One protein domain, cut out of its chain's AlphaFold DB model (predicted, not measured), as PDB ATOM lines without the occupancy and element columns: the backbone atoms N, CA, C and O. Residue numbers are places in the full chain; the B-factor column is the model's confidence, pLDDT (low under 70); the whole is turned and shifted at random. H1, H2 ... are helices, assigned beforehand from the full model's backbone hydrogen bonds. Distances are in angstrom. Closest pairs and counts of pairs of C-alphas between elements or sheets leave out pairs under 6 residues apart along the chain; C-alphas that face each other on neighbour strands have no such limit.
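AT A GLANCE: This is residues 422 to 477 of the 741 residues of the protein "Hypothetical protein" of Alexandrium monilatum (UniProt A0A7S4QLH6). Three short helices, H1, H2 and H3, make a loose triangle, with H4 set over one side of it and the opening stretch, residues 422 to 430, running across the other side. H1 and H3 run nearly side by side, H2 crosses at a steeper angle, and the link from H3 to H4 loops out to one end of the longest span. The printed part has 56 residues, with the four helices in the order H1, H2, H3, H4 and no named strand; the class is all helix. The whole is compact, with a radius of gyration of the C-alphas of 10.0 A, and spans 28 by 20 by 16 A.

HOW THE PARTS SIT: Start at the longest helix, H3, residues 453 to 462. Look next at H1, residues 431 to 437: the two touch, and their closest C-alphas, those of Phe 434 and Val 460, are 6.2 A apart. H1 and H3 run the same way at a shallow tilt of 28 degrees. H2, residues 442 to 449, is close to H3 but not clearly touching, with the closest C-alphas, those of Leu 448 and Gln 456, 6.7 A apart. These two run opposite ways at a steep tilt of 68 degrees, only just short of about perpendicular. H2 is also close to H1 but not clearly touching; the closest C-alphas, those of Ala 435 and Ala 445, are 6.4 A apart, and the helices run opposite ways at a steep tilt of 41 degrees. H4, residues 470 to 477, touches no helix. It is close to H2 but not clearly touching, with one pair of C-alphas within 8 A, those of Val 444 and Thr 471 at 7.9 A. H2 and H4 run the same way at a steep tilt of 36 degrees, only just beyond shallow. H4 is apart from H1 and from H3. In H1, H2, H3 and H4, every O i to N i+4 pair is within hydrogen-bond range.

IN THESE COORDINATES: Find C-alpha 453 at (75.955, -29.747, -24.182); from there H3 runs 14.2 A to C-alpha 462. H1 begins at C-alpha 431, at (79.902, -20.689, -25.467), and is 9.7 A long. H2 is 10.2 A long. H4 is 10.1 A long and ends at C-alpha 477, at (80.746, -23.556, -9.720).

THE WHOLE: The two C-alphas farthest apart are those of Ala 426 and Lys 467, at 28.5 A. The first and last printed C-alphas, those of Glu 422 and Tyr 477, are 22.5 A apart. The printed part has no cut. The links from H1 to H2 and from H2 to H3 are tight, and the link from H3 to H4, with 7 residues, is short. The mean pLDDT of the printed part is 94.8, and no printed residue is under 70.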
ATOM      1  N   GLU A 422      87.705 -18.668 -29.580       95.69
ATOM      2  CA  GLU A 422      87.974 -19.613 -30.671       95.69
ATOM      3  C   GLU A 422      87.944 -21.066 -30.198       95.69
ATOM      4  O   GLU A 422      87.232 -21.888 -30.777       95.69
ATOM      5  N   ALA A 423      88.597 -21.344 -29.070       95.06
ATOM      6  CA  ALA A 423      88.599 -22.654 -28.430       95.06
ATOM      7  C   ALA A 423      87.199 -23.153 -28.024       95.06
ATOM      8  O   ALA A 423      86.992 -24.359 -27.876       95.06
ATOM      9  N   ALA A 424      86.254 -22.238 -27.803       95.81
ATOM     10  CA  ALA A 424      84.875 -22.530 -27.430       95.81
ATOM     11  C   ALA A 424      83.927 -22.672 -28.635       95.81
ATOM     12  O   ALA A 424      82.790 -23.097 -28.435       95.81
ATOM     13  N   LYS A 425      84.367 -22.391 -29.872       94.19
ATOM     14  CA  LYS A 425      83.534 -22.529 -31.088       94.19
ATOM     15  C   LYS A 425      83.055 -23.960 -31.345       94.19
ATOM     16  O   LYS A 425      82.040 -24.147 -31.997       94.19
ATOM     17  N   ALA A 426      83.767 -24.959 -30.823       90.19
ATOM     18  CA  ALA A 426      83.360 -26.363 -30.899       90.19
ATOM     19  C   ALA A 426      82.257 -26.748 -29.890       90.19
ATOM     20  O   ALA A 426      81.787 -27.883 -29.912       90.19
ATOM     21  N   GLY A 427      81.904 -25.852 -28.963       93.00
ATOM     22  CA  GLY A 427      80.861 -26.074 -27.966       93.00
ATOM     23  C   GLY A 427      79.475 -25.635 -28.438       93.00
ATOM     24  O   GLY A 427      79.217 -25.453 -29.623       93.00
ATOM     25  N   VAL A 428      78.561 -25.482 -27.483       94.56
ATOM     26  CA  VAL A 428      77.194 -25.017 -27.754       94.56
ATOM     27  C   VAL A 428      77.159 -23.555 -28.198       94.56
ATOM     28  O   VAL A 428      78.052 -22.761 -27.883       94.56
ATOM     29  N   ASN A 429      76.073 -23.178 -28.875       92.62
ATOM     30  CA  ASN A 429      75.805 -21.791 -29.247       92.62
ATOM     31  C   ASN A 429      75.891 -20.877 -28.014       92.62
ATOM     32  O   ASN A 429      75.334 -21.172 -26.958       92.62
ATOM     33  N   GLY A 430      76.628 -19.774 -28.147       94.56
ATOM     34  CA  GLY A 430      76.891 -18.835 -27.053       94.56
ATOM     35  C   GLY A 430      78.115 -19.162 -26.188       94.56
ATOM     36  O   GLY A 430      78.586 -18.265 -25.491       94.56
ATOM     37  N   LEU A 431      78.710 -20.364 -26.267       96.44
ATOM     38  CA  LEU A 431      79.902 -20.689 -25.467       96.44
ATOM     39  C   LEU A 431      81.115 -19.823 -25.850       96.44
ATOM     40  O   LEU A 431      81.883 -19.425 -24.977       96.44
ATOM     41  N   SER A 432      81.273 -19.490 -27.136       96.81
ATOM     42  CA  SER A 432      82.323 -18.571 -27.608       96.81
ATOM     43  C   SER A 432      82.182 -17.181 -26.984       96.81
ATOM     44  O   SER A 432      83.130 -16.681 -26.381       96.81
ATOM     45  N   ALA A 433      80.982 -16.595 -27.057       97.38
ATOM     46  CA  ALA A 433      80.684 -15.292 -26.461       97.38
ATOM     47  C   ALA A 433      80.822 -15.324 -24.931       97.38
ATOM     48  O   ALA A 433      81.334 -14.386 -24.327       97.38
ATOM     49  N   PHE A 434      80.433 -16.429 -24.291       97.12
ATOM     50  CA  PHE A 434      80.630 -16.651 -22.861       97.12
ATOM     51  C   PHE A 434      82.117 -16.679 -22.481       97.12
ATOM     52  O   PHE A 434      82.526 -16.043 -21.508       97.12
ATOM     53  N   ALA A 435      82.944 -17.390 -23.249       97.31
ATOM     54  CA  ALA A 435      84.380 -17.458 -23.012       97.31
ATOM     55  C   ALA A 435      85.057 -16.092 -23.185       97.31
ATOM     56  O   ALA A 435      85.947 -15.762 -22.402       97.31
ATOM     57  N   GLU A 436      84.611 -15.299 -24.159       97.12
ATOM     58  CA  GLU A 436      85.053 -13.919 -24.371       97.12
ATOM     59  C   GLU A 436      84.629 -13.001 -23.219       97.12
ATOM     60  O   GLU A 436      85.482 -12.375 -22.591       97.12
ATOM     61  N   THR A 437      83.338 -13.013 -22.863       96.81
ATOM     62  CA  THR A 437      82.750 -12.199 -21.782       96.81
ATOM     63  C   THR A 437      83.497 -12.375 -20.462       96.81
ATOM     64  O   THR A 437      83.720 -11.417 -19.727       96.81
ATOM     65  N   TRP A 438      83.913 -13.606 -20.157       97.00
ATOM     66  CA  TRP A 438      84.593 -13.933 -18.903       97.00
ATOM     67  C   TRP A 438      86.119 -14.044 -19.024       97.00
ATOM     68  O   TRP A 438      86.769 -14.477 -18.066       97.00
ATOM     69  N   GLY A 439      86.701 -13.684 -20.175       96.25
ATOM     70  CA  GLY A 439      88.148 -13.720 -20.409       96.25
ATOM     71  C   GLY A 439      88.769 -15.099 -20.157       96.25
ATOM     72  O   GLY A 439      89.829 -15.216 -19.532       96.25
ATOM     73  N   LEU A 440      88.084 -16.172 -20.563       97.00
ATOM     74  CA  LEU A 440      88.540 -17.536 -20.317       97.00
ATOM     75  C   LEU A 440      89.759 -17.869 -21.179       97.00
ATOM     76  O   LEU A 440      89.845 -17.529 -22.353       97.00
ATOM     77  N   LYS A 441      90.710 -18.611 -20.609       96.69
ATOM     78  CA  LYS A 441      91.852 -19.137 -21.373       96.69
ATOM     79  C   LYS A 441      91.392 -20.267 -22.297       96.69
ATOM     80  O   LYS A 441      90.572 -21.088 -21.882       96.69
ATOM     81  N   ALA A 442      92.020 -20.413 -23.466       96.12
ATOM     82  CA  ALA A 442      91.723 -21.487 -24.425       96.12
ATOM     83  C   ALA A 442      91.739 -22.895 -23.811       96.12
ATOM     84  O   ALA A 442      90.904 -23.734 -24.129       96.12
ATOM     85  N   VAL A 443      92.640 -23.165 -22.860       95.56
ATOM     86  CA  VAL A 443      92.676 -24.457 -22.149       95.56
ATOM     87  C   VAL A 443      91.390 -24.716 -21.354       95.56
ATOM     88  O   VAL A 443      90.915 -25.847 -21.320       95.56
ATOM     89  N   VAL A 444      90.819 -23.689 -20.720       95.94
ATOM     90  CA  VAL A 444      89.570 -23.805 -19.947       95.94
ATOM     91  C   VAL A 444      88.371 -23.893 -20.890       95.94
ATOM     92  O   VAL A 444      87.521 -24.753 -20.690       95.94
ATOM     93  N   ALA A 445      88.346 -23.082 -21.948       96.44
ATOM     94  CA  ALA A 445      87.314 -23.128 -22.983       96.44
ATOM     95  C   ALA A 445      87.242 -24.496 -23.689       96.44
ATOM     96  O   ALA A 445      86.163 -25.065 -23.808       96.44
ATOM     97  N   ARG A 446      88.384 -25.106 -24.037       95.00
ATOM     98  CA  ARG A 446      88.420 -26.476 -24.587       95.00
ATOM     99  C   ARG A 446      87.919 -27.525 -23.598       95.00
ATOM    100  O   ARG A 446      87.316 -28.507 -24.013       95.00
ATOM    101  N   LYS A 447      88.182 -27.352 -22.295       95.44
ATOM    102  CA  LYS A 447      87.627 -28.244 -21.262       95.44
ATOM    103  C   LYS A 447      86.111 -28.091 -21.168       95.44
ATOM    104  O   LYS A 447      85.430 -29.103 -21.117       95.44
ATOM    105  N   LEU A 448      85.603 -26.858 -21.206       95.69
ATOM    106  CA  LEU A 448      84.169 -26.566 -21.248       95.69
ATOM    107  C   LEU A 448      83.489 -27.182 -22.472       95.69
ATOM    108  O   LEU A 448      82.485 -27.860 -22.315       95.69
ATOM    109  N   ALA A 449      84.068 -27.006 -23.661       94.94
ATOM    110  CA  ALA A 449      83.519 -27.521 -24.915       94.94
ATOM    111  C   ALA A 449      83.463 -29.060 -24.981       94.94
ATOM    112  O   ALA A 449      82.767 -29.614 -25.826       94.94
ATOM    113  N   ARG A 450      84.193 -29.761 -24.099       93.94
ATOM    114  CA  ARG A 450      84.159 -31.227 -23.961       93.94
ATOM    115  C   ARG A 450      83.110 -31.731 -22.970       93.94
ATOM    116  O   ARG A 450      82.896 -32.937 -22.913       93.94
ATOM    117  N   LEU A 451      82.528 -30.851 -22.157       93.44
ATOM    118  CA  LEU A 451      81.420 -31.222 -21.277       93.44
ATOM    119  C   LEU A 451      80.181 -31.535 -22.120       93.44
ATOM    120  O   LEU A 451      80.119 -31.148 -23.286       93.44
ATOM    121  N   ASP A 452      79.189 -32.209 -21.550       92.50
ATOM    122  CA  ASP A 452      77.923 -32.397 -22.251       92.50
ATOM    123  C   ASP A 452      77.259 -31.042 -22.552       92.50
ATOM    124  O   ASP A 452      77.411 -30.061 -21.819       92.50
ATOM    125  N   ALA A 453      76.551 -30.975 -23.675       93.12
ATOM    126  CA  ALA A 453      75.955 -29.747 -24.182       93.12
ATOM    127  C   ALA A 453      74.955 -29.132 -23.203       93.12
ATOM    128  O   ALA A 453      74.881 -27.911 -23.092       93.12
ATOM    129  N   MET A 454      74.230 -29.966 -22.459       93.75
ATOM    130  CA  MET A 454      73.276 -29.515 -21.455       93.75
ATOM    131  C   MET A 454      73.991 -28.766 -20.320       93.75
ATOM    132  O   MET A 454      73.600 -27.647 -19.983       93.75
ATOM    133  N   LEU A 455      75.104 -29.299 -19.800       94.44
ATOM    134  CA  LEU A 455      75.940 -28.594 -18.823       94.44
ATOM    135  C   LEU A 455      76.510 -27.298 -19.400       94.44
ATOM    136  O   LEU A 455      76.546 -26.280 -18.709       94.44
ATOM    137  N   GLN A 456      76.945 -27.305 -20.661       95.31
ATOM    138  CA  GLN A 456      77.448 -26.092 -21.306       95.31
ATOM    139  C   GLN A 456      76.367 -25.004 -21.387       95.31
ATOM    140  O   GLN A 456      76.625 -23.875 -20.967       95.31
ATOM    141  N   ARG A 457      75.154 -25.331 -21.862       94.94
ATOM    142  CA  ARG A 457      74.021 -24.388 -21.935       94.94
ATOM    143  C   ARG A 457      73.656 -23.853 -20.553       94.94
ATOM    144  O   ARG A 457      73.519 -22.641 -20.379       94.94
ATOM    145  N   TYR A 458      73.605 -24.735 -19.555       95.50
ATOM    146  CA  TYR A 458      73.328 -24.356 -18.172       95.50
ATOM    147  C   TYR A 458      74.387 -23.392 -17.613       95.50
ATOM    148  O   TYR A 458      74.054 -22.363 -17.024       95.50
ATOM    149  N   LEU A 459      75.675 -23.675 -17.840       96.19
ATOM    150  CA  LEU A 459      76.769 -22.787 -17.442       96.19
ATOM    151  C   LEU A 459      76.647 -21.413 -18.106       96.19
ATOM    152  O   LEU A 459      76.748 -20.405 -17.411       96.19
ATOM    153  N   VAL A 460      76.395 -21.365 -19.416       96.06
ATOM    154  CA  VAL A 460      76.252 -20.108 -20.168       96.06
ATOM    155  C   VAL A 460      75.107 -19.251 -19.616       96.06
ATOM    156  O   VAL A 460      75.262 -18.038 -19.487       96.06
ATOM    157  N   ARG A 461      73.980 -19.868 -19.242       95.56
ATOM    158  CA  ARG A 461      72.782 -19.165 -18.756       95.56
ATOM    159  C   ARG A 461      72.908 -18.687 -17.302       95.56
ATOM    160  O   ARG A 461      72.479 -17.576 -16.977       95.56
ATOM    161  N   HIS A 462      73.491 -19.505 -16.423       95.31
ATOM    162  CA  HIS A 462      73.426 -19.284 -14.969       95.31
ATOM    163  C   HIS A 462      74.721 -18.791 -14.328       95.31
ATOM    164  O   HIS A 462      74.677 -18.216 -13.239       95.31
ATOM    165  N   PHE A 463      75.878 -18.977 -14.964       96.25
ATOM    166  CA  PHE A 463      77.140 -18.555 -14.364       96.25
ATOM    167  C   PHE A 463      77.302 -17.028 -14.405       96.25
ATOM    168  O   PHE A 463      77.606 -16.438 -15.440       96.25
ATOM    169  N   LYS A 464      77.120 -16.392 -13.240       95.12
ATOM    170  CA  LYS A 464      77.277 -14.946 -13.022       95.12
ATOM    171  C   LYS A 464      78.171 -14.709 -11.794       95.12
ATOM    172  O   LYS A 464      77.651 -14.603 -10.685       95.12
ATOM    173  N   PRO A 465      79.509 -14.694 -11.928       93.88
ATOM    174  CA  PRO A 465      80.412 -14.456 -10.804       93.88
ATOM    175  C   PRO A 465      80.298 -13.005 -10.317       93.88
ATOM    176  O   PRO A 465      80.446 -12.077 -11.103       93.88
ATOM    177  N   TRP A 466      80.048 -12.796  -9.021       87.44
ATOM    178  CA  TRP A 466      79.835 -11.443  -8.475       87.44
ATOM    179  C   TRP A 466      81.119 -10.741  -8.011       87.44
ATOM    180  O   TRP A 466      81.179  -9.519  -8.054       87.44
ATOM    181  N   LYS A 467      82.141 -11.474  -7.539       83.75
ATOM    182  CA  LYS A 467      83.364 -10.862  -6.957       83.75
ATOM    183  C   LYS A 467      84.679 -11.621  -7.195       83.75
ATOM    184  O   LYS A 467      85.752 -11.072  -6.972       83.75
ATOM    185  N   ALA A 468      84.634 -12.882  -7.623       88.44
ATOM    186  CA  ALA A 468      85.829 -13.713  -7.781       88.44
ATOM    187  C   ALA A 468      86.346 -13.713  -9.226       88.44
ATOM    188  O   ALA A 468      85.571 -13.558 -10.169       88.44
ATOM    189  N   LYS A 469      87.655 -13.967  -9.405       95.12
ATOM    190  CA  LYS A 469      88.255 -14.174 -10.736       95.12
ATOM    191  C   LYS A 469      87.424 -15.216 -11.503       95.12
ATOM    192  O   LYS A 469      87.314 -16.343 -10.999       95.12
ATOM    193  N   PRO A 470      86.895 -14.903 -12.703       95.00
ATOM    194  CA  PRO A 470      85.917 -15.754 -13.385       95.00
ATOM    195  C   PRO A 470      86.370 -17.203 -13.548       95.00
ATOM    196  O   PRO A 470      85.590 -18.120 -13.330       95.00
ATOM    197  N   THR A 471      87.657 -17.444 -13.818       95.38
ATOM    198  CA  THR A 471      88.195 -18.809 -13.945       95.38
ATOM    199  C   THR A 471      88.097 -19.627 -12.651       95.38
ATOM    200  O   THR A 471      87.777 -20.813 -12.705       95.38
ATOM    201  N   ASN A 472      88.378 -19.029 -11.491       95.56
ATOM    202  CA  ASN A 472      88.314 -19.741 -10.210       95.56
ATOM    203  C   ASN A 472      86.861 -19.939  -9.777       95.56
ATOM    204  O   ASN A 472      86.498 -21.035  -9.355       95.56
ATOM    205  N   ALA A 473      86.032 -18.908  -9.957       95.88
ATOM    206  CA  ALA A 473      84.598 -18.990  -9.717       95.88
ATOM    207  C   ALA A 473      83.945 -20.074 -10.584       95.88
ATOM    208  O   ALA A 473      83.164 -20.867 -10.075       95.88
ATOM    209  N   LEU A 474      84.319 -20.165 -11.863       96.31
ATOM    210  CA  LEU A 474      83.801 -21.172 -12.785       96.31
ATOM    211  C   LEU A 474      84.182 -22.586 -12.350       96.31
ATOM    212  O   LEU A 474      83.337 -23.471 -12.371       96.31
ATOM    213  N   ARG A 475      85.433 -22.810 -11.924       94.94
ATOM    214  CA  ARG A 475      85.862 -24.123 -11.411       94.94
ATOM    215  C   ARG A 475      85.102 -24.516 -10.150       94.94
ATOM    216  O   ARG A 475      84.659 -25.653 -10.050       94.94
ATOM    217  N   ALA A 476      84.937 -23.584  -9.209       94.19
ATOM    218  CA  ALA A 476      84.165 -23.825  -7.993       94.19
ATOM    219  C   ALA A 476      82.690 -24.108  -8.314       94.19
ATOM    220  O   ALA A 476      82.106 -25.039  -7.766       94.19
ATOM    221  N   TYR A 477      82.115 -23.357  -9.256       94.56
ATOM    222  CA  TYR A 477      80.746 -23.556  -9.720       94.56
ATOM    223  C   TYR A 477      80.574 -24.921 -10.391       94.56
ATOM    224  O   TYR A 477      79.692 -25.678 -10.009       94.56
TER     225      TYR A 477